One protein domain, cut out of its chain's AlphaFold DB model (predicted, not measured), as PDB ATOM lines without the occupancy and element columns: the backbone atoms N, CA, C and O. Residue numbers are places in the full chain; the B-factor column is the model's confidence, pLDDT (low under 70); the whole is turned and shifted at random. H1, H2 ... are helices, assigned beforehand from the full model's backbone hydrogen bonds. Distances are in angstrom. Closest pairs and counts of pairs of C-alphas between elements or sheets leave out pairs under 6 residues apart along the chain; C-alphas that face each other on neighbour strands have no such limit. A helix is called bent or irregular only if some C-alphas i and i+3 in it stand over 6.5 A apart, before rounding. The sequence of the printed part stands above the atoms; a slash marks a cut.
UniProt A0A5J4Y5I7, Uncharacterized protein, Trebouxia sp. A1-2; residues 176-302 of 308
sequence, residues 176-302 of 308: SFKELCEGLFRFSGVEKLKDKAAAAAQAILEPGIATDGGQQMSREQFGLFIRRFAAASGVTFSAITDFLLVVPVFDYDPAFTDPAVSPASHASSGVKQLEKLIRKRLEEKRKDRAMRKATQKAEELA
ATOM      1  N   SER A 176       6.497  20.075 113.676       90.62
ATOM      2  CA  SER A 176       7.865  20.278 114.139       90.62
ATOM      3  C   SER A 176       8.267  19.237 115.183       90.62
ATOM      4  O   SER A 176       7.451  18.650 115.892       90.62
ATOM      5  N   PHE A 177       9.572  19.016 115.337       85.56
ATOM      6  CA  PHE A 177      10.096  18.122 116.366       85.56
ATOM      7  C   PHE A 177       9.649  18.528 117.780       85.56
ATOM      8  O   PHE A 177       9.415  17.667 118.631       85.56
ATOM      9  N   LYS A 178       9.508  19.838 118.018       86.50
ATOM     10  CA  LYS A 178       8.992  20.382 119.272       86.50
ATOM     11  C   LYS A 178       7.530  19.974 119.478       86.50
ATOM     12  O   LYS A 178       7.228  19.403 120.519       86.50
ATOM     13  N   GLU A 179       6.666  20.195 118.491       91.25
ATOM     14  CA  GLU A 179       5.248  19.802 118.536       91.25
ATOM     15  C   GLU A 179       5.069  18.294 118.699       91.25
ATOM     16  O   GLU A 179       4.259  17.849 119.509       91.25
ATOM     17  N   LEU A 180       5.890  17.493 118.015       88.81
ATOM     18  CA  LEU A 180       5.916  16.043 118.190       88.81
ATOM     19  C   LEU A 180       6.253  15.658 119.637       88.81
ATOM     20  O   LEU A 180       5.595  14.797 120.219       88.81
ATOM     21  N   CYS A 181       7.285  16.274 120.220       83.44
ATOM     22  CA  CYS A 181       7.675  16.010 121.603       83.44
ATOM     23  C   CYS A 181       6.603  16.469 122.590       83.44
ATOM     24  O   CYS A 181       6.359  15.764 123.560       83.44
ATOM     25  N   GLU A 182       5.968  17.617 122.358       85.75
ATOM     26  CA  GLU A 182       4.875  18.124 123.192       85.75
ATOM     27  C   GLU A 182       3.649  17.219 123.122       85.75
ATOM     28  O   GLU A 182       3.121  16.840 124.166       85.75
ATOM     29  N   GLY A 183       3.257  16.800 121.917       87.31
ATOM     30  CA  GLY A 183       2.220  15.803 121.704       87.31
ATOM     31  C   GLY A 183       2.538  14.528 122.473       87.31
ATOM     32  O   GLY A 183       1.793  14.169 123.373       87.31
ATOM     33  N   LEU A 184       3.700  13.906 122.234       85.00
ATOM     34  CA  LEU A 184       4.135  12.695 122.948       85.00
ATOM     35  C   LEU A 184       4.231  12.884 124.468       85.00
ATOM     36  O   LEU A 184       3.949  11.954 125.225       85.00
ATOM     37  N   PHE A 185       4.627  14.071 124.928       80.00
ATOM     38  CA  PHE A 185       4.769  14.374 126.346       80.00
ATOM     39  C   PHE A 185       3.425  14.366 127.075       80.00
ATOM     40  O   PHE A 185       3.376  13.865 128.202       80.00
ATOM     41  N   ARG A 186       2.337  14.807 126.427       79.25
ATOM     42  CA  ARG A 186       0.970  14.681 126.973       79.25
ATOM     43  C   ARG A 186       0.615  13.221 127.297       79.25
ATOM     44  O   ARG A 186      -0.089  12.943 128.257       79.25
ATOM     45  N   PHE A 187       1.219  12.260 126.597       71.88
ATOM     46  CA  PHE A 187       1.020  10.821 126.835       71.88
ATOM     47  C   PHE A 187       2.042  10.194 127.789       71.88
ATOM     48  O   PHE A 187       1.939   9.021 128.147       71.88
ATOM     49  N   SER A 188       3.036  10.963 128.224       65.50
ATOM     50  CA  SER A 188       4.142  10.471 129.045       65.50
ATOM     51  C   SER A 188       3.729  10.148 130.494       65.50
ATOM     52  O   SER A 188       4.477   9.482 131.215       65.50
ATOM     53  N   GLY A 189       2.516  10.546 130.903       66.25
ATOM     54  CA  GLY A 189       1.869  10.071 132.131       66.25
ATOM     55  C   GLY A 189       1.624   8.556 132.137       66.25
ATOM     56  O   GLY A 189       1.530   7.950 133.200       66.25
ATOM     57  N   VAL A 190       1.615   7.917 130.962       66.31
ATOM     58  CA  VAL A 190       1.609   6.461 130.832       66.31
ATOM     59  C   VAL A 190       3.056   5.986 130.719       66.31
ATOM     60  O   VAL A 190       3.667   6.026 129.651       66.31
ATOM     61  N   GLU A 191       3.623   5.524 131.832       67.56
ATOM     62  CA  GLU A 191       5.039   5.139 131.946       67.56
ATOM     63  C   GLU A 191       5.482   4.154 130.845       67.56
ATOM     64  O   GLU A 191       6.544   4.313 130.244       67.56
ATOM     65  N   LYS A 192       4.598   3.218 130.469       69.50
ATOM     66  CA  LYS A 192       4.821   2.223 129.402       69.50
ATOM     67  C   LYS A 192       4.895   2.813 127.984       69.50
ATOM     68  O   LYS A 192       5.379   2.133 127.080       69.50
ATOM     69  N   LEU A 193       4.405   4.035 127.759       69.69
ATOM     70  CA  LEU A 193       4.402   4.687 126.443       69.69
ATOM     71  C   LEU A 193       5.637   5.561 126.204       69.69
ATOM     72  O   LEU A 193       5.968   5.799 125.046       69.69
ATOM     73  N   LYS A 194       6.369   5.981 127.247       72.50
ATOM     74  CA  LYS A 194       7.570   6.833 127.108       72.50
ATOM     75  C   LYS A 194       8.652   6.192 126.239       72.50
ATOM     76  O   LYS A 194       9.132   6.807 125.286       72.50
ATOM     77  N   ASP A 195       9.005   4.942 126.525       77.38
ATOM     78  CA  ASP A 195      10.044   4.232 125.772       77.38
ATOM     79  C   ASP A 195       9.614   3.927 124.334       77.38
ATOM     80  O   ASP A 195      10.417   4.023 123.402       77.38
ATOM     81  N   LYS A 196       8.323   3.628 124.145       78.31
ATOM     82  CA  LYS A 196       7.715   3.376 122.833       78.31
ATOM     83  C   LYS A 196       7.646   4.649 121.990       78.31
ATOM     84  O   LYS A 196       7.946   4.606 120.800       78.31
ATOM     85  N   ALA A 197       7.336   5.787 122.609       71.12
ATOM     86  CA  ALA A 197       7.324   7.101 121.975       71.12
ATOM     87  C   ALA A 197       8.731   7.492 121.514       71.12
ATOM     88  O   ALA A 197       8.915   7.891 120.366       71.12
ATOM     89  N   ALA A 198       9.740   7.286 122.365       74.75
ATOM     90  CA  ALA A 198      11.135   7.516 122.001       74.75
ATOM     91  C   ALA A 198      11.592   6.602 120.849       74.75
ATOM     92  O   ALA A 198      12.264   7.067 119.928       74.75
ATOM     93  N   ALA A 199      11.212   5.318 120.865       79.00
ATOM     94  CA  ALA A 199      11.533   4.375 119.793       79.00
ATOM     95  C   ALA A 199      10.841   4.735 118.464       79.00
ATOM     96  O   ALA A 199      11.477   4.710 117.410       79.00
ATOM     97  N   ALA A 200       9.564   5.125 118.502       74.00
ATOM     98  CA  ALA A 200       8.817   5.533 117.314       74.00
ATOM     99  C   ALA A 200       9.335   6.862 116.739       74.00
ATOM    100  O   ALA A 200       9.550   6.955 115.531       74.00
ATOM    101  N   ALA A 201       9.640   7.851 117.590       72.56
ATOM    102  CA  ALA A 201      10.283   9.101 117.178       72.56
ATOM    103  C   ALA A 201      11.647   8.839 116.514       72.56
ATOM    104  O   ALA A 201      11.980   9.429 115.486       72.56
ATOM    105  N   GLN A 202      12.415   7.886 117.049       75.38
ATOM    106  CA  GLN A 202      13.687   7.465 116.464       75.38
ATOM    107  C   GLN A 202      13.517   6.788 115.093       75.38
ATOM    108  O   GLN A 202      14.394   6.928 114.240       75.38
ATOM    109  N   ALA A 203      12.416   6.066 114.872       68.88
ATOM    110  CA  ALA A 203      12.124   5.394 113.607       68.88
ATOM    111  C   ALA A 203      11.756   6.371 112.475       68.88
ATOM    112  O   ALA A 203      12.010   6.063 111.315       68.88
ATOM    113  N   ILE A 204      11.184   7.540 112.787       68.56
ATOM    114  CA  ILE A 204      10.911   8.602 111.794       68.56
ATOM    115  C   ILE A 204      12.202   9.283 111.346       68.56
ATOM    116  O   ILE A 204      12.357   9.666 110.194       68.56
ATOM    117  N   LEU A 205      13.158   9.420 112.263       68.81
ATOM    118  CA  LEU A 205      14.441  10.072 112.005       68.81
ATOM    119  C   LEU A 205      15.424   9.147 111.269       68.81
ATOM    120  O   LEU A 205      16.611   9.461 111.122       68.81
ATOM    121  N   GLU A 206      14.942   7.998 110.792       71.75
ATOM    122  CA  GLU A 206      15.679   7.182 109.849       71.75
ATOM    123  C   GLU A 206      15.754   7.879 108.477       71.75
ATOM    124  O   GLU A 206      14.754   8.400 107.979       71.75
ATOM    125  N   PRO A 207      16.950   7.916 107.861       60.88
ATOM    126  CA  PRO A 207      17.164   8.554 106.571       60.88
ATOM    127  C   PRO A 207      16.285   7.862 105.529       60.88
ATOM    128  O   PRO A 207      16.432   6.662 105.303       60.88
ATOM    129  N   GLY A 208      15.357   8.624 104.950       64.00
ATOM    130  CA  GLY A 208      14.356   8.139 103.998       64.00
ATOM    131  C   GLY A 208      12.926   8.583 104.309       64.00
ATOM    132  O   GLY A 208      12.101   8.558 103.406       64.00
ATOM    133  N   ILE A 209      12.633   9.013 105.543       65.12
ATOM    134  CA  ILE A 209      11.296   9.520 105.904       65.12
ATOM    135  C   ILE A 209      11.294  11.042 105.950       65.12
ATOM    136  O   ILE A 209      10.505  11.639 105.238       65.12
ATOM    137  N   ALA A 210      12.201  11.673 106.701       61.66
ATOM    138  CA  ALA A 210      12.395  13.124 106.656       61.66
ATOM    139  C   ALA A 210      13.301  13.486 105.465       61.66
ATOM    140  O   ALA A 210      14.524  13.338 105.531       61.66
ATOM    141  N   THR A 211      12.699  13.899 104.354       54.09
ATOM    142  CA  THR A 211      13.380  14.121 103.067       54.09
ATOM    143  C   THR A 211      14.176  15.426 102.988       54.09
ATOM    144  O   THR A 211      15.047  15.550 102.132       54.09
ATOM    145  N   ASP A 212      13.966  16.369 103.910       59.19
ATOM    146  CA  ASP A 212      14.301  17.772 103.619       59.19
ATOM    147  C   ASP A 212      15.445  18.318 104.494       59.19
ATOM    148  O   ASP A 212      15.738  19.511 104.481       59.19
ATOM    149  N   GLY A 213      16.042  17.492 105.363       62.62
ATOM    150  CA  GLY A 213      16.896  17.993 106.455       62.62
ATOM    151  C   GLY A 213      16.144  18.868 107.476       62.62
ATOM    152  O   GLY A 213      16.733  19.304 108.466       62.62
ATOM    153  N   GLY A 214      14.843  19.088 107.259       60.78
ATOM    154  CA  GLY A 214      13.944  19.837 108.117       60.78
ATOM    155  C   GLY A 214      13.554  19.029 109.345       60.78
ATOM    156  O   GLY A 214      13.210  17.853 109.264       60.78
ATOM    157  N   GLN A 215      13.580  19.683 110.502       75.81
ATOM    158  CA  GLN A 215      13.076  19.162 111.779       75.81
ATOM    159  C   GLN A 215      11.536  19.098 111.816       75.81
ATOM    160  O   GLN A 215      10.947  19.206 112.888       75.81
ATOM    161  N   GLN A 216      10.887  18.991 110.658       87.81
ATOM    162  CA  GLN A 216       9.442  19.053 110.496       87.81
ATOM    163  C   GLN A 216       8.951  17.851 109.698       87.81
ATOM    164  O   GLN A 216       9.676  17.303 108.867       87.81
ATOM    165  N   MET A 217       7.715  17.454 109.971       89.75
ATOM    166  CA  MET A 217       7.085  16.259 109.442       89.75
ATOM    167  C   MET A 217       5.840  16.647 108.651       89.75
ATOM    168  O   MET A 217       4.971  17.328 109.188       89.75
ATOM    169  N   SER A 218       5.741  16.232 107.390       91.88
ATOM    170  CA  SER A 218       4.508  16.397 106.616       91.88
ATOM    171  C   SER A 218       3.374  15.554 107.209       91.88
ATOM    172  O   SER A 218       3.603  14.634 108.004       91.88
ATOM    173  N   ARG A 219       2.142  15.825 106.773       92.69
ATOM    174  CA  ARG A 219       0.951  15.034 107.110       92.69
ATOM    175  C   ARG A 219       1.146  13.536 106.864       92.69
ATOM    176  O   ARG A 219       0.851  12.718 107.733       92.69
ATOM    177  N   GLU A 220       1.697  13.167 105.713       90.50
ATOM    178  CA  GLU A 220       1.920  11.770 105.324       90.50
ATOM    179  C   GLU A 220       2.968  11.104 106.223       90.50
ATOM    180  O   GLU A 220       2.787   9.974 106.688       90.50
ATOM    181  N   GLN A 221       4.056  11.822 106.516       89.19
ATOM    182  CA  GLN A 221       5.103  11.347 107.417       89.19
ATOM    183  C   GLN A 221       4.561  11.170 108.851       89.19
ATOM    184  O   GLN A 221       4.917  10.195 109.518       89.19
ATOM    185  N   PHE A 222       3.653  12.045 109.300       92.31
ATOM    186  CA  PHE A 222       2.970  11.923 110.591       92.31
ATOM    187  C   PHE A 222       2.013  10.727 110.631       92.31
ATOM    188  O   PHE A 222       2.025   9.957 111.590       92.31
ATOM    189  N   GLY A 223       1.261  10.475 109.560       92.12
ATOM    190  CA  GLY A 223       0.472   9.247 109.422       92.12
ATOM    191  C   GLY A 223       1.313   7.984 109.566       92.12
ATOM    192  O   GLY A 223       0.973   7.077 110.334       92.12
ATOM    193  N   LEU A 224       2.460   7.945 108.884       88.81
ATOM    194  CA  LEU A 224       3.399   6.830 108.985       88.81
ATOM    195  C   LEU A 224       3.954   6.679 110.407       88.81
ATOM    196  O   LEU A 224       4.097   5.555 110.898       88.81
ATOM    197  N   PHE A 225       4.239   7.793 111.083       90.06
ATOM    198  CA  PHE A 225       4.640   7.790 112.485       90.06
ATOM    199  C   PHE A 225       3.592   7.146 113.385       90.06
ATOM    200  O   PHE A 225       3.930   6.210 114.107       90.06
ATOM    201  N   ILE A 226       2.335   7.594 113.324       92.06
ATOM    202  CA  ILE A 226       1.266   7.074 114.185       92.06
ATOM    203  C   ILE A 226       1.052   5.575 113.946       92.06
ATOM    204  O   ILE A 226       0.926   4.817 114.907       92.06
ATOM    205  N   ARG A 227       1.114   5.107 112.691       89.81
ATOM    206  CA  ARG A 227       1.046   3.668 112.360       89.81
ATOM    207  C   ARG A 227       2.194   2.874 112.992       89.81
ATOM    208  O   ARG A 227       1.962   1.828 113.595       89.81
ATOM    209  N   ARG A 228       3.430   3.377 112.908       86.12
ATOM    210  CA  ARG A 228       4.599   2.737 113.542       86.12
ATOM    211  C   ARG A 228       4.524   2.778 115.062       86.12
ATOM    212  O   ARG A 228       4.903   1.809 115.713       86.12
ATOM    213  N   PHE A 229       4.032   3.877 115.622       86.88
ATOM    214  CA  PHE A 229       3.826   4.028 117.054       86.88
ATOM    215  C   PHE A 229       2.767   3.049 117.573       86.88
ATOM    216  O   PHE A 229       2.996   2.412 118.600       86.88
ATOM    217  N   ALA A 230       1.673   2.847 116.829       87.62
ATOM    218  CA  ALA A 230       0.665   1.825 117.113       87.62
ATOM    219  C   ALA A 230       1.285   0.419 117.122       87.62
ATOM    220  O   ALA A 230       1.187  -0.301 118.117       87.62
ATOM    221  N   ALA A 231       2.023   0.073 116.060       84.56
ATOM    222  CA  ALA A 231       2.678  -1.226 115.913       84.56
ATOM    223  C   ALA A 231       3.703  -1.499 117.027       84.56
ATOM    224  O   ALA A 231       3.657  -2.547 117.666       84.56
ATOM    225  N   ALA A 232       4.582  -0.537 117.329       81.50
ATOM    226  CA  ALA A 232       5.534  -0.631 118.442       81.50
ATOM    227  C   ALA A 232       4.831  -0.716 119.808       81.50
ATOM    228  O   ALA A 232       5.380  -1.240 120.781       81.50
ATOM    229  N   SER A 233       3.605  -0.199 119.883       81.19
ATOM    230  CA  SER A 233       2.782  -0.261 121.078       81.19
ATOM    231  C   SER A 233       1.985  -1.551 121.219       81.19
ATOM    232  O   SER A 233       1.565  -1.829 122.343       81.19
ATOM    233  N   GLY A 234       1.877  -2.362 120.163       82.81
ATOM    234  CA  GLY A 234       1.047  -3.565 120.137       82.81
ATOM    235  C   GLY A 234      -0.448  -3.249 120.087       82.81
ATOM    236  O   GLY A 234      -1.247  -4.036 120.581       82.81
ATOM    237  N   VAL A 235      -0.824  -2.084 119.550       85.31
ATOM    238  CA  VAL A 235      -2.222  -1.648 119.413       85.31
ATOM    239  C   VAL A 235      -2.539  -1.335 117.956       85.31
ATOM    240  O   VAL A 235      -1.643  -1.061 117.155       85.31
ATOM    241  N   THR A 236      -3.820  -1.361 117.597       86.56
ATOM    242  CA  THR A 236      -4.257  -1.015 116.240       86.56
ATOM    243  C   THR A 236      -4.139   0.493 115.990       86.56
ATOM    244  O   THR A 236      -4.172   1.305 116.919       86.56
ATOM    245  N   PHE A 237      -4.024   0.891 114.718       88.56
ATOM    246  CA  PHE A 237      -4.024   2.308 114.332       88.56
ATOM    247  C   PHE A 237      -5.314   3.026 114.774       88.56
ATOM    248  O   PHE A 237      -5.276   4.159 115.254       88.56
ATOM    249  N   SER A 238      -6.456   2.341 114.664       85.50
ATOM    250  CA  SER A 238      -7.752   2.840 115.135       85.50
ATOM    251  C   SER A 238      -7.727   3.126 116.641       85.50
ATOM    252  O   SER A 238      -8.044   4.236 117.060       85.50
ATOM    253  N   ALA A 239      -7.253   2.169 117.447       83.38
ATOM    254  CA  ALA A 239      -7.192   2.316 118.897       83.38
ATOM    255  C   ALA A 239      -6.240   3.438 119.338       83.38
ATOM    256  O   ALA A 239      -6.578   4.203 120.241       83.38
ATOM    257  N   ILE A 240      -5.065   3.568 118.701       87.19
ATOM    258  CA  ILE A 240      -4.141   4.647 119.065       87.19
ATOM    259  C   ILE A 240      -4.711   6.011 118.681       87.19
ATOM    260  O   ILE A 240      -4.624   6.931 119.476       87.19
ATOM    261  N   THR A 241      -5.321   6.160 117.502       89.62
ATOM    262  CA  THR A 241      -5.881   7.454 117.081       89.62
ATOM    263  C   THR A 241      -7.054   7.875 117.958       89.62
ATOM    264  O   THR A 241      -7.089   9.029 118.374       89.62
ATOM    265  N   ASP A 242      -7.941   6.949 118.332       83.00
ATOM    266  CA  ASP A 242      -8.999   7.210 119.316       83.00
ATOM    267  C   ASP A 242      -8.416   7.696 120.643       83.00
ATOM    268  O   ASP A 242      -8.827   8.726 121.174       83.00
ATOM    269  N   PHE A 243      -7.403   6.995 121.155       83.38
ATOM    270  CA  PHE A 243      -6.721   7.395 122.378       83.38
ATOM    271  C   PHE A 243      -6.108   8.802 122.265       83.38
ATOM    272  O   PHE A 243      -6.282   9.630 123.159       83.38
ATOM    273  N   LEU A 244      -5.440   9.102 121.148       85.50
ATOM    274  CA  LEU A 244      -4.802  10.397 120.896       85.50
ATOM    275  C   LEU A 244      -5.804  11.554 120.769       85.50
ATOM    276  O   LEU A 244      -5.454  12.680 121.113       85.50
ATOM    277  N   LEU A 245      -7.025  11.291 120.296       83.38
ATOM    278  CA  LEU A 245      -8.098  12.289 120.202       83.38
ATOM    279  C   LEU A 245      -8.747  12.578 121.558       83.38
ATOM    280  O   LEU A 245      -9.164  13.701 121.822       83.38
ATOM    281  N   VAL A 246      -8.830  11.562 122.414       77.06
ATOM    282  CA  VAL A 246      -9.520  11.638 123.705       77.06
ATOM    283  C   VAL A 246      -8.657  12.340 124.756       77.06
ATOM    284  O   VAL A 246      -9.163  13.183 125.486       77.06
ATOM    285  N   VAL A 247      -7.353  12.053 124.821       73.25
ATOM    286  CA  VAL A 247      -6.461  12.565 125.886       73.25
ATOM    287  C   VAL A 247      -6.422  14.097 126.003       73.25
ATOM    288  O   VAL A 247      -6.560  14.588 127.122       73.25
ATOM    289  N   PRO A 248      -6.296  14.888 124.920       63.44
ATOM    290  CA  PRO A 248      -6.150  16.340 125.048       63.44
ATOM    291  C   PRO A 248      -7.398  17.047 125.588       63.44
ATOM    292  O   PRO A 248      -7.286  18.161 126.091       63.44
ATOM    293  N   VAL A 249      -8.569  16.399 125.534       57.41
ATOM    294  CA  VAL A 249      -9.809  16.901 126.148       57.41
ATOM    295  C   VAL A 249      -9.693  16.948 127.678       57.41
ATOM    296  O   VAL A 249     -10.316  17.791 128.315       57.41
ATOM    297  N   PHE A 250      -8.860  16.093 128.278       54.16
ATOM    298  CA  PHE A 250      -8.718  15.988 129.733       54.16
ATOM    299  C   PHE A 250      -7.589  16.847 130.320       54.16
ATOM    300  O   PHE A 250      -7.540  17.019 131.537       54.16
ATOM    301  N   ASP A 251      -6.709  17.404 129.484       55.91
ATOM    302  CA  ASP A 251      -5.512  18.139 129.924       55.91
ATOM    303  C   ASP A 251      -5.727  19.659 130.103       55.91
ATOM    304  O   ASP A 251      -4.820  20.349 130.572       55.91
ATOM    305  N   TYR A 252      -6.903  20.212 129.770       46.59
ATOM    306  CA  TYR A 252      -7.167  21.659 129.847       46.59
ATOM    307  C   TYR A 252      -8.328  22.009 130.795       46.59
ATOM    308  O   TYR A 252      -9.373  22.488 130.362       46.59
ATOM    309  N   ASP A 253      -8.136  21.807 132.104       49.75
ATOM    310  CA  ASP A 253      -8.958  22.476 133.126       49.75
ATOM    311  C   ASP A 253      -8.159  23.624 133.785       49.75
ATOM    312  O   ASP A 253      -7.297  23.377 134.640       49.75
ATOM    313  N   PRO A 254      -8.412  24.896 133.412       46.56
ATOM    314  CA  PRO A 254      -7.719  26.051 133.983       46.56
ATOM    315  C   PRO A 254      -8.040  26.284 135.470       46.56
ATOM    316  O   PRO A 254      -7.347  27.066 136.117       46.56
ATOM    317  N   ALA A 255      -9.054  25.619 136.040       50.16
ATOM    318  CA  ALA A 255      -9.415  25.754 137.453       50.16
ATOM    319  C   ALA A 255      -8.439  25.049 138.415       50.16
ATOM    320  O   ALA A 255      -8.590  25.148 139.634       50.16
ATOM    321  N   PHE A 256      -7.458  24.322 137.879       43.28
ATOM    322  CA  PHE A 256      -6.704  23.332 138.635       43.28
ATOM    323  C   PHE A 256      -5.191  23.329 138.418       43.28
ATOM    324  O   PHE A 256      -4.460  22.670 139.161       43.28
ATOM    325  N   THR A 257      -4.691  24.101 137.459       45.94
ATOM    326  CA  THR A 257      -3.286  24.504 137.480       45.94
ATOM    327  C   THR A 257      -3.086  25.412 138.685       45.94
ATOM    328  O   THR A 257      -3.698  26.479 138.739       45.94
ATOM    329  N   ASP A 258      -2.271  24.980 139.655       47.84
ATOM    330  CA  ASP A 258      -1.813  25.845 140.744       47.84
ATOM    331  C   ASP A 258      -1.360  27.174 140.116       47.84
ATOM    332  O   ASP A 258      -0.437  27.159 139.296       47.84
ATOM    333  N   PRO A 259      -2.006  28.315 140.423       55.75
ATOM    334  CA  PRO A 259      -1.664  29.588 139.798       55.75
ATOM    335  C   PRO A 259      -0.202  29.982 140.064       55.75
ATOM    336  O   PRO A 259       0.341  30.821 139.345       55.75
ATOM    337  N   ALA A 260       0.451  29.365 141.060       60.66
ATOM    338  CA  ALA A 260       1.871  29.530 141.336       60.66
ATOM    339  C   ALA A 260       2.790  28.659 140.456       60.66
ATOM    340  O   ALA A 260       3.953  29.014 140.250       60.66
ATOM    341  N   VAL A 261       2.303  27.544 139.903       50.97
ATOM    342  CA  VAL A 261       3.076  26.652 139.030       50.97
ATOM    343  C   VAL A 261       2.606  26.854 137.601       50.97
ATOM    344  O   VAL A 261       1.679  26.206 137.126       50.97
ATOM    345  N   SER A 262       3.279  27.756 136.886       50.75
ATOM    346  CA  SER A 262       3.010  27.954 135.464       50.75
ATOM    347  C   SER A 262       3.144  26.604 134.731       50.75
ATOM    348  O   SER A 262       4.256  26.055 134.705       50.75
ATOM    349  N   PRO A 263       2.069  26.062 134.121       51.41
ATOM    350  CA  PRO A 263       2.103  24.778 133.410       51.41
ATOM    351  C   PRO A 263       3.128  24.784 132.267       51.41
ATOM    352  O   PRO A 263       3.738  23.759 131.956       51.41
ATOM    353  N   ALA A 264       3.432  25.970 131.728       57.53
ATOM    354  CA  ALA A 264       4.498  26.174 130.757       57.53
ATOM    355  C   ALA A 264       5.892  25.790 131.294       57.53
ATOM    356  O   ALA A 264       6.742  25.341 130.528       57.53
ATOM    357  N   SER A 265       6.152  25.922 132.600       57.53
ATOM    358  CA  SER A 265       7.479  25.681 133.187       57.53
ATOM    359  C   SER A 265       7.807  24.189 133.365       57.53
ATOM    360  O   SER A 265       8.923  23.761 133.056       57.53
ATOM    361  N   HIS A 266       6.841  23.370 133.801       58.88
ATOM    362  CA  HIS A 266       7.025  21.926 133.993       58.88
ATOM    363  C   HIS A 266       6.957  21.148 132.679       58.88
ATOM    364  O   HIS A 266       7.830  20.307 132.435       58.88
ATOM    365  N   ALA A 267       6.015  21.492 131.793       63.53
ATOM    366  CA  ALA A 267       5.973  20.931 130.445       63.53
ATOM    367  C   ALA A 267       7.278  21.231 129.690       63.53
ATOM    368  O   ALA A 267       7.863  20.335 129.087       63.53
ATOM    369  N   SER A 268       7.824  22.449 129.822       71.56
ATOM    370  CA  SER A 268       9.098  22.808 129.187       71.56
ATOM    371  C   SER A 268      10.272  21.950 129.672       71.56
ATOM    372  O   SER A 268      11.108  21.558 128.860       71.56
ATOM    373  N   SER A 269      10.353  21.625 130.967       77.94
ATOM    374  CA  SER A 269      11.435  20.783 131.501       77.94
ATOM    375  C   SER A 269      11.345  19.340 130.993       77.94
ATOM    376  O   SER A 269      12.332  18.796 130.493       77.94
ATOM    377  N   GLY A 270      10.154  18.737 131.047       71.62
ATOM    378  CA  GLY A 270       9.929  17.366 130.582       71.62
ATOM    379  C   GLY A 270      10.122  17.205 129.073       71.62
ATOM    380  O   GLY A 270      10.812  16.284 128.632       71.62
ATOM    381  N   VAL A 271       9.616  18.155 128.281       74.38
ATOM    382  CA  VAL A 271       9.825  18.203 126.826       74.38
ATOM    383  C   VAL A 271      11.312  18.336 126.498       74.38
ATOM    384  O   VAL A 271      11.815  17.577 125.675       74.38
ATOM    385  N   LYS A 272      12.060  19.206 127.195       78.56
ATOM    386  CA  LYS A 272      13.520  19.335 127.014       78.56
ATOM    387  C   LYS A 272      14.273  18.050 127.359       78.56
ATOM    388  O   LYS A 272      15.253  17.719 126.692       78.56
ATOM    389  N   GLN A 273      13.850  17.322 128.394       79.31
ATOM    390  CA  GLN A 273      14.450  16.032 128.748       79.31
ATOM    391  C   GLN A 273      14.181  14.972 127.677       79.31
ATOM    392  O   GLN A 273      15.113  14.272 127.276       79.31
ATOM    393  N   LEU A 274      12.942  14.883 127.184       73.81
ATOM    394  CA  LEU A 274      12.565  13.966 126.110       73.81
ATOM    395  C   LEU A 274      13.315  14.297 124.814       73.81
ATOM    396  O   LEU A 274      13.911  13.414 124.200       73.81
ATOM    397  N   GLU A 275      13.381  15.574 124.449       77.81
ATOM    398  CA  GLU A 275      14.165  16.066 123.319       77.81
ATOM    399  C   GLU A 275      15.646  15.690 123.459       77.81
ATOM    400  O   GLU A 275      16.241  15.148 122.525       77.81
ATOM    401  N   LYS A 276      16.249  15.919 124.632       84.31
ATOM    402  CA  LYS A 276      17.643  15.544 124.901       84.31
ATOM    403  C   LYS A 276      17.855  14.034 124.772       84.31
ATOM    404  O   LYS A 276      18.862  13.616 124.200       84.31
ATOM    405  N   LEU A 277      16.922  13.223 125.274       79.88
ATOM    406  CA  LEU A 277      16.980  11.763 125.189       79.88
ATOM    407  C   LEU A 277      16.902  11.280 123.736       79.88
ATOM    408  O   LEU A 277      17.724  10.461 123.318       79.88
ATOM    409  N   ILE A 278      15.962  11.820 122.959       75.56
ATOM    410  CA  ILE A 278      15.805  11.493 121.539       75.56
ATOM    411  C   ILE A 278      17.066  11.908 120.769       75.56
ATOM    412  O   ILE A 278      17.646  11.080 120.066       75.56
ATOM    413  N   ARG A 279      17.563  13.139 120.958       81.50
ATOM    414  CA  ARG A 279      18.803  13.626 120.321       81.50
ATOM    415  C   ARG A 279      20.007  12.741 120.646       81.50
ATOM    416  O   ARG A 279      20.746  12.372 119.736       81.50
ATOM    417  N   LYS A 280      20.175  12.348 121.913       86.62
ATOM    418  CA  LYS A 280      21.256  11.450 122.344       86.62
ATOM    419  C   LYS A 280      21.190  10.097 121.625       86.62
ATOM    420  O   LYS A 280      22.180   9.681 121.029       86.62
ATOM    421  N   ARG A 281      20.018   9.447 121.605       78.56
ATOM    422  CA  ARG A 281      19.831   8.152 120.919       78.56
ATOM    423  C   ARG A 281      20.071   8.240 119.409       78.56
ATOM    424  O   ARG A 281      20.524   7.276 118.789       78.56
ATOM    425  N   LEU A 282      19.770   9.382 118.790       75.94
ATOM    426  CA  LEU A 282      20.078   9.609 117.374       75.94
ATOM    427  C   LEU A 282      21.574   9.708 117.120       75.94
ATOM    428  O   LEU A 282      22.062   9.159 116.134       75.94
ATOM    429  N   GLU A 283      22.296  10.407 117.988       85.50
ATOM    430  CA  GLU A 283      23.743  10.546 117.873       85.50
ATOM    431  C   GLU A 283      24.447   9.193 118.039       85.50
ATOM    432  O   GLU A 283      25.307   8.852 117.227       85.50
ATOM    433  N   GLU A 284      24.024   8.385 119.016       86.94
ATOM    434  CA  GLU A 284      24.506   7.010 119.223       86.94
ATOM    435  C   GLU A 284      24.296   6.152 117.962       86.94
ATOM    436  O   GLU A 284      25.247   5.602 117.413       86.94
ATOM    437  N   LYS A 285      23.085   6.148 117.392       78.00
ATOM    438  CA  LYS A 285      22.783   5.378 116.172       78.00
ATOM    439  C   LYS A 285      23.542   5.883 114.937       78.00
ATOM    440  O   LYS A 285      23.879   5.097 114.048       78.00
ATOM    441  N   ARG A 286      23.812   7.192 114.846       82.69
ATOM    442  CA  ARG A 286      24.663   7.767 113.787       82.69
ATOM    443  C   ARG A 286      26.103   7.273 113.915       82.69
ATOM    444  O   ARG A 286      26.676   6.884 112.897       82.69
ATOM    445  N   LYS A 287      26.650   7.233 115.134       91.00
ATOM    446  CA  LYS A 287      27.984   6.678 115.417       91.00
ATOM    447  C   LYS A 287      28.051   5.192 115.068       91.00
ATOM    448  O   LYS A 287      28.952   4.803 114.330       91.00
ATOM    449  N   ASP A 288      27.056   4.400 115.463       90.94
ATOM    450  CA  ASP A 288      26.990   2.968 115.134       90.94
ATOM    451  C   ASP A 288      26.954   2.715 113.622       90.94
ATOM    452  O   ASP A 288      27.641   1.837 113.103       90.94
ATOM    453  N   ARG A 289      26.174   3.506 112.874       84.81
ATOM    454  CA  ARG A 289      26.120   3.403 111.406       84.81
ATOM    455  C   ARG A 289      27.431   3.816 110.747       84.81
ATOM    456  O   ARG A 289      27.845   3.167 109.790       84.81
ATOM    457  N   ALA A 290      28.068   4.881 111.232       91.62
ATOM    458  CA  ALA A 290      29.374   5.308 110.739       91.62
ATOM    459  C   ALA A 290      30.436   4.231 110.993       91.62
ATOM    460  O   ALA A 290      31.202   3.911 110.088       91.62
ATOM    461  N   MET A 291      30.411   3.612 112.178       96.81
ATOM    462  CA  MET A 291      31.284   2.498 112.532       96.81
ATOM    463  C   MET A 291      31.062   1.300 111.604       96.81
ATOM    464  O   MET A 291      32.015   0.837 110.993       96.81
ATOM    465  N   ARG A 292      29.812   0.860 111.392       94.94
ATOM    466  CA  ARG A 292      29.500  -0.249 110.467       94.94
ATOM    467  C   ARG A 292      29.963   0.022 109.035       94.94
ATOM    468  O   ARG A 292      30.531  -0.862 108.408       94.94
ATOM    469  N   LYS A 293      29.759   1.243 108.526       94.75
ATOM    470  CA  LYS A 293      30.249   1.642 107.194       94.75
ATOM    471  C   LYS A 293      31.777   1.636 107.118       94.75
ATOM    472  O   LYS A 293      32.327   1.234 106.097       94.75
ATOM    473  N   ALA A 294      32.459   2.075 108.176       96.56
ATOM    474  CA  ALA A 294      33.916   2.037 108.248       96.56
ATOM    475  C   ALA A 294      34.440   0.593 108.272       96.56
ATOM    476  O   ALA A 294      35.362   0.282 107.524       96.56
ATOM    477  N   THR A 295      33.813  -0.289 109.057       97.69
ATOM    478  CA  THR A 295      34.131  -1.724 109.092       97.69
ATOM    479  C   THR A 295      33.935  -2.367 107.723       97.69
ATOM    480  O   THR A 295      34.856  -2.998 107.218       97.69
ATOM    481  N   GLN A 296      32.793  -2.133 107.068       97.00
ATOM    482  CA  GLN A 296      32.519  -2.673 105.734       97.00
ATOM    483  C   GLN A 296      33.557  -2.203 104.703       97.00
ATOM    484  O   GLN A 296      34.097  -3.007 103.949       97.00
ATOM    485  N   LYS A 297      33.898  -0.910 104.708       97.56
ATOM    486  CA  LYS A 297      34.923  -0.360 103.812       97.56
ATOM    487  C   LYS A 297      36.310  -0.957 104.083       97.56
ATOM    488  O   LYS A 297      37.073  -1.179 103.147       97.56
ATOM    489  N   ALA A 298      36.651  -1.208 105.349       97.00
ATOM    490  CA  ALA A 298      37.909  -1.852 105.720       97.00
ATOM    491  C   ALA A 298      37.966  -3.314 105.240       97.00
ATOM    492  O   ALA A 298      38.992  -3.741 104.718       97.00
ATOM    493  N   GLU A 299      36.861  -4.057 105.350       97.62
ATOM    494  CA  GLU A 299      36.747  -5.425 104.828       97.62
ATOM    495  C   GLU A 299      36.860  -5.476 103.297       97.62
ATOM    496  O   GLU A 299      37.543  -6.346 102.757       97.62
ATOM    497  N   GLU A 300      36.237  -4.534 102.587       97.50
ATOM    498  CA  GLU A 300      36.339  -4.420 101.126       97.50
ATOM    499  C   GLU A 300      37.780  -4.127 100.675       97.50
ATOM    500  O   GLU A 300      38.276  -4.763  99.743       97.50
ATOM    501  N   LEU A 301      38.486  -3.228 101.375       97.19
ATOM    502  CA  LEU A 301      39.902  -2.940 101.117       97.19
ATOM    503  C   LEU A 301      40.797  -4.158 101.379       97.19
ATOM    504  O   LEU A 301      41.686  -4.445 100.578       97.19
ATOM    505  N   ALA A 302      40.543  -4.895 102.463       96.69
ATOM    506  CA  ALA A 302      41.293  -6.105 102.792       96.69
ATOM    507  C   ALA A 302      41.091  -7.214 101.746       96.69
ATOM    508  O   ALA A 302      42.052  -7.880 101.365       96.69
TER     509      ALA A 302
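AT A GLANCE: This is residues 176 to 302 of the 308 residues of an uncharacterized protein of Trebouxia sp. A1-2 (UniProt A0A5J4Y5I7). What does the model look like? A small body of crossed helices has one long helix, H5, running past it: H2 lies in the middle between H3 and H5, H1 packs on H5 near H2, H4 makes a corner with H3, and residues 287 to 302 of H5 stick out as a long free arm. The long link from H4 to H5 swings away from the body, with residues 255 to 262 standing free. What is it built of? The printed part has 127 residues with five named helices, in the order H1 H2 H3 H4 H5, and no named strand; the class is all helix. It is loose, with a radius of gyration of the C-alphas of 17.8 A and spans of 69 by 34 by 28 A.

IN THESE COORDINATES: Where do the first helices run? H1 is residues 177 to 186, 14.4 A long, with C-alpha 177 at (10.096, 18.122, 116.366). H2 is residues 191 to 204, 21.3 A, and is only just irregular: C-alphas 192 and 195 are 6.7 A apart. What follows? H3 is residues 219 to 233, 20.8 A. H4 is residues 237 to 250, 21.1 A, also only just irregular, with C-alphas 245 and 248 6.6 A apart. H5 is residues 263 to 302, 58.5 A, and C-alpha 302 is at (41.293, -6.105, 102.792).

HOW THE PARTS SIT: What does H1 meet? H1 touches residues 267 to 275 of H5 at a steep tilt of 58 degrees, opposite ways; the closest C-alphas are those of Cys 181 and Val 271, 6.1 A apart. H1 is close to H2 but not clearly touching, with C-alphas of Leu 184 and Ala 197 closest at 6.5 A. What does H2 touch? H2 and H3 form a helical hairpin at 44 degrees, closest at the C-alphas of Ala 200 and Phe 229, 5.2 A. Residues 198 to 202 of H2 touch H5 at a steep tilt of 49 degrees, closest at the C-alphas of Ala 198 and Ile 278, 6.2 A. Where is H4? It touches H3, about perpendicular at 81 degrees, with the C-alphas of Ala 230 and Phe 237 closest at 5.5 A; H4 and H5 are apart. How are the backbones? Every O i to N i+4 pair is within hydrogen-bond range in H1, H3 and H5, against 8 of 10 in H2 and 7 of 10 in H4.

THE WHOLE: How large is it? The two C-alphas farthest apart, those of Ala 255 and Ala 302, are 69.2 A apart. Which links are long? H2 to H3 and H4 to H5 are long, and the printed part has no cut. Where is confidence low? The mean pLDDT of the printed part is 77.1, and 37 residues are under 70, namely residues 188 to 193, 203 to 205, 207 to 214 and 248 to 267.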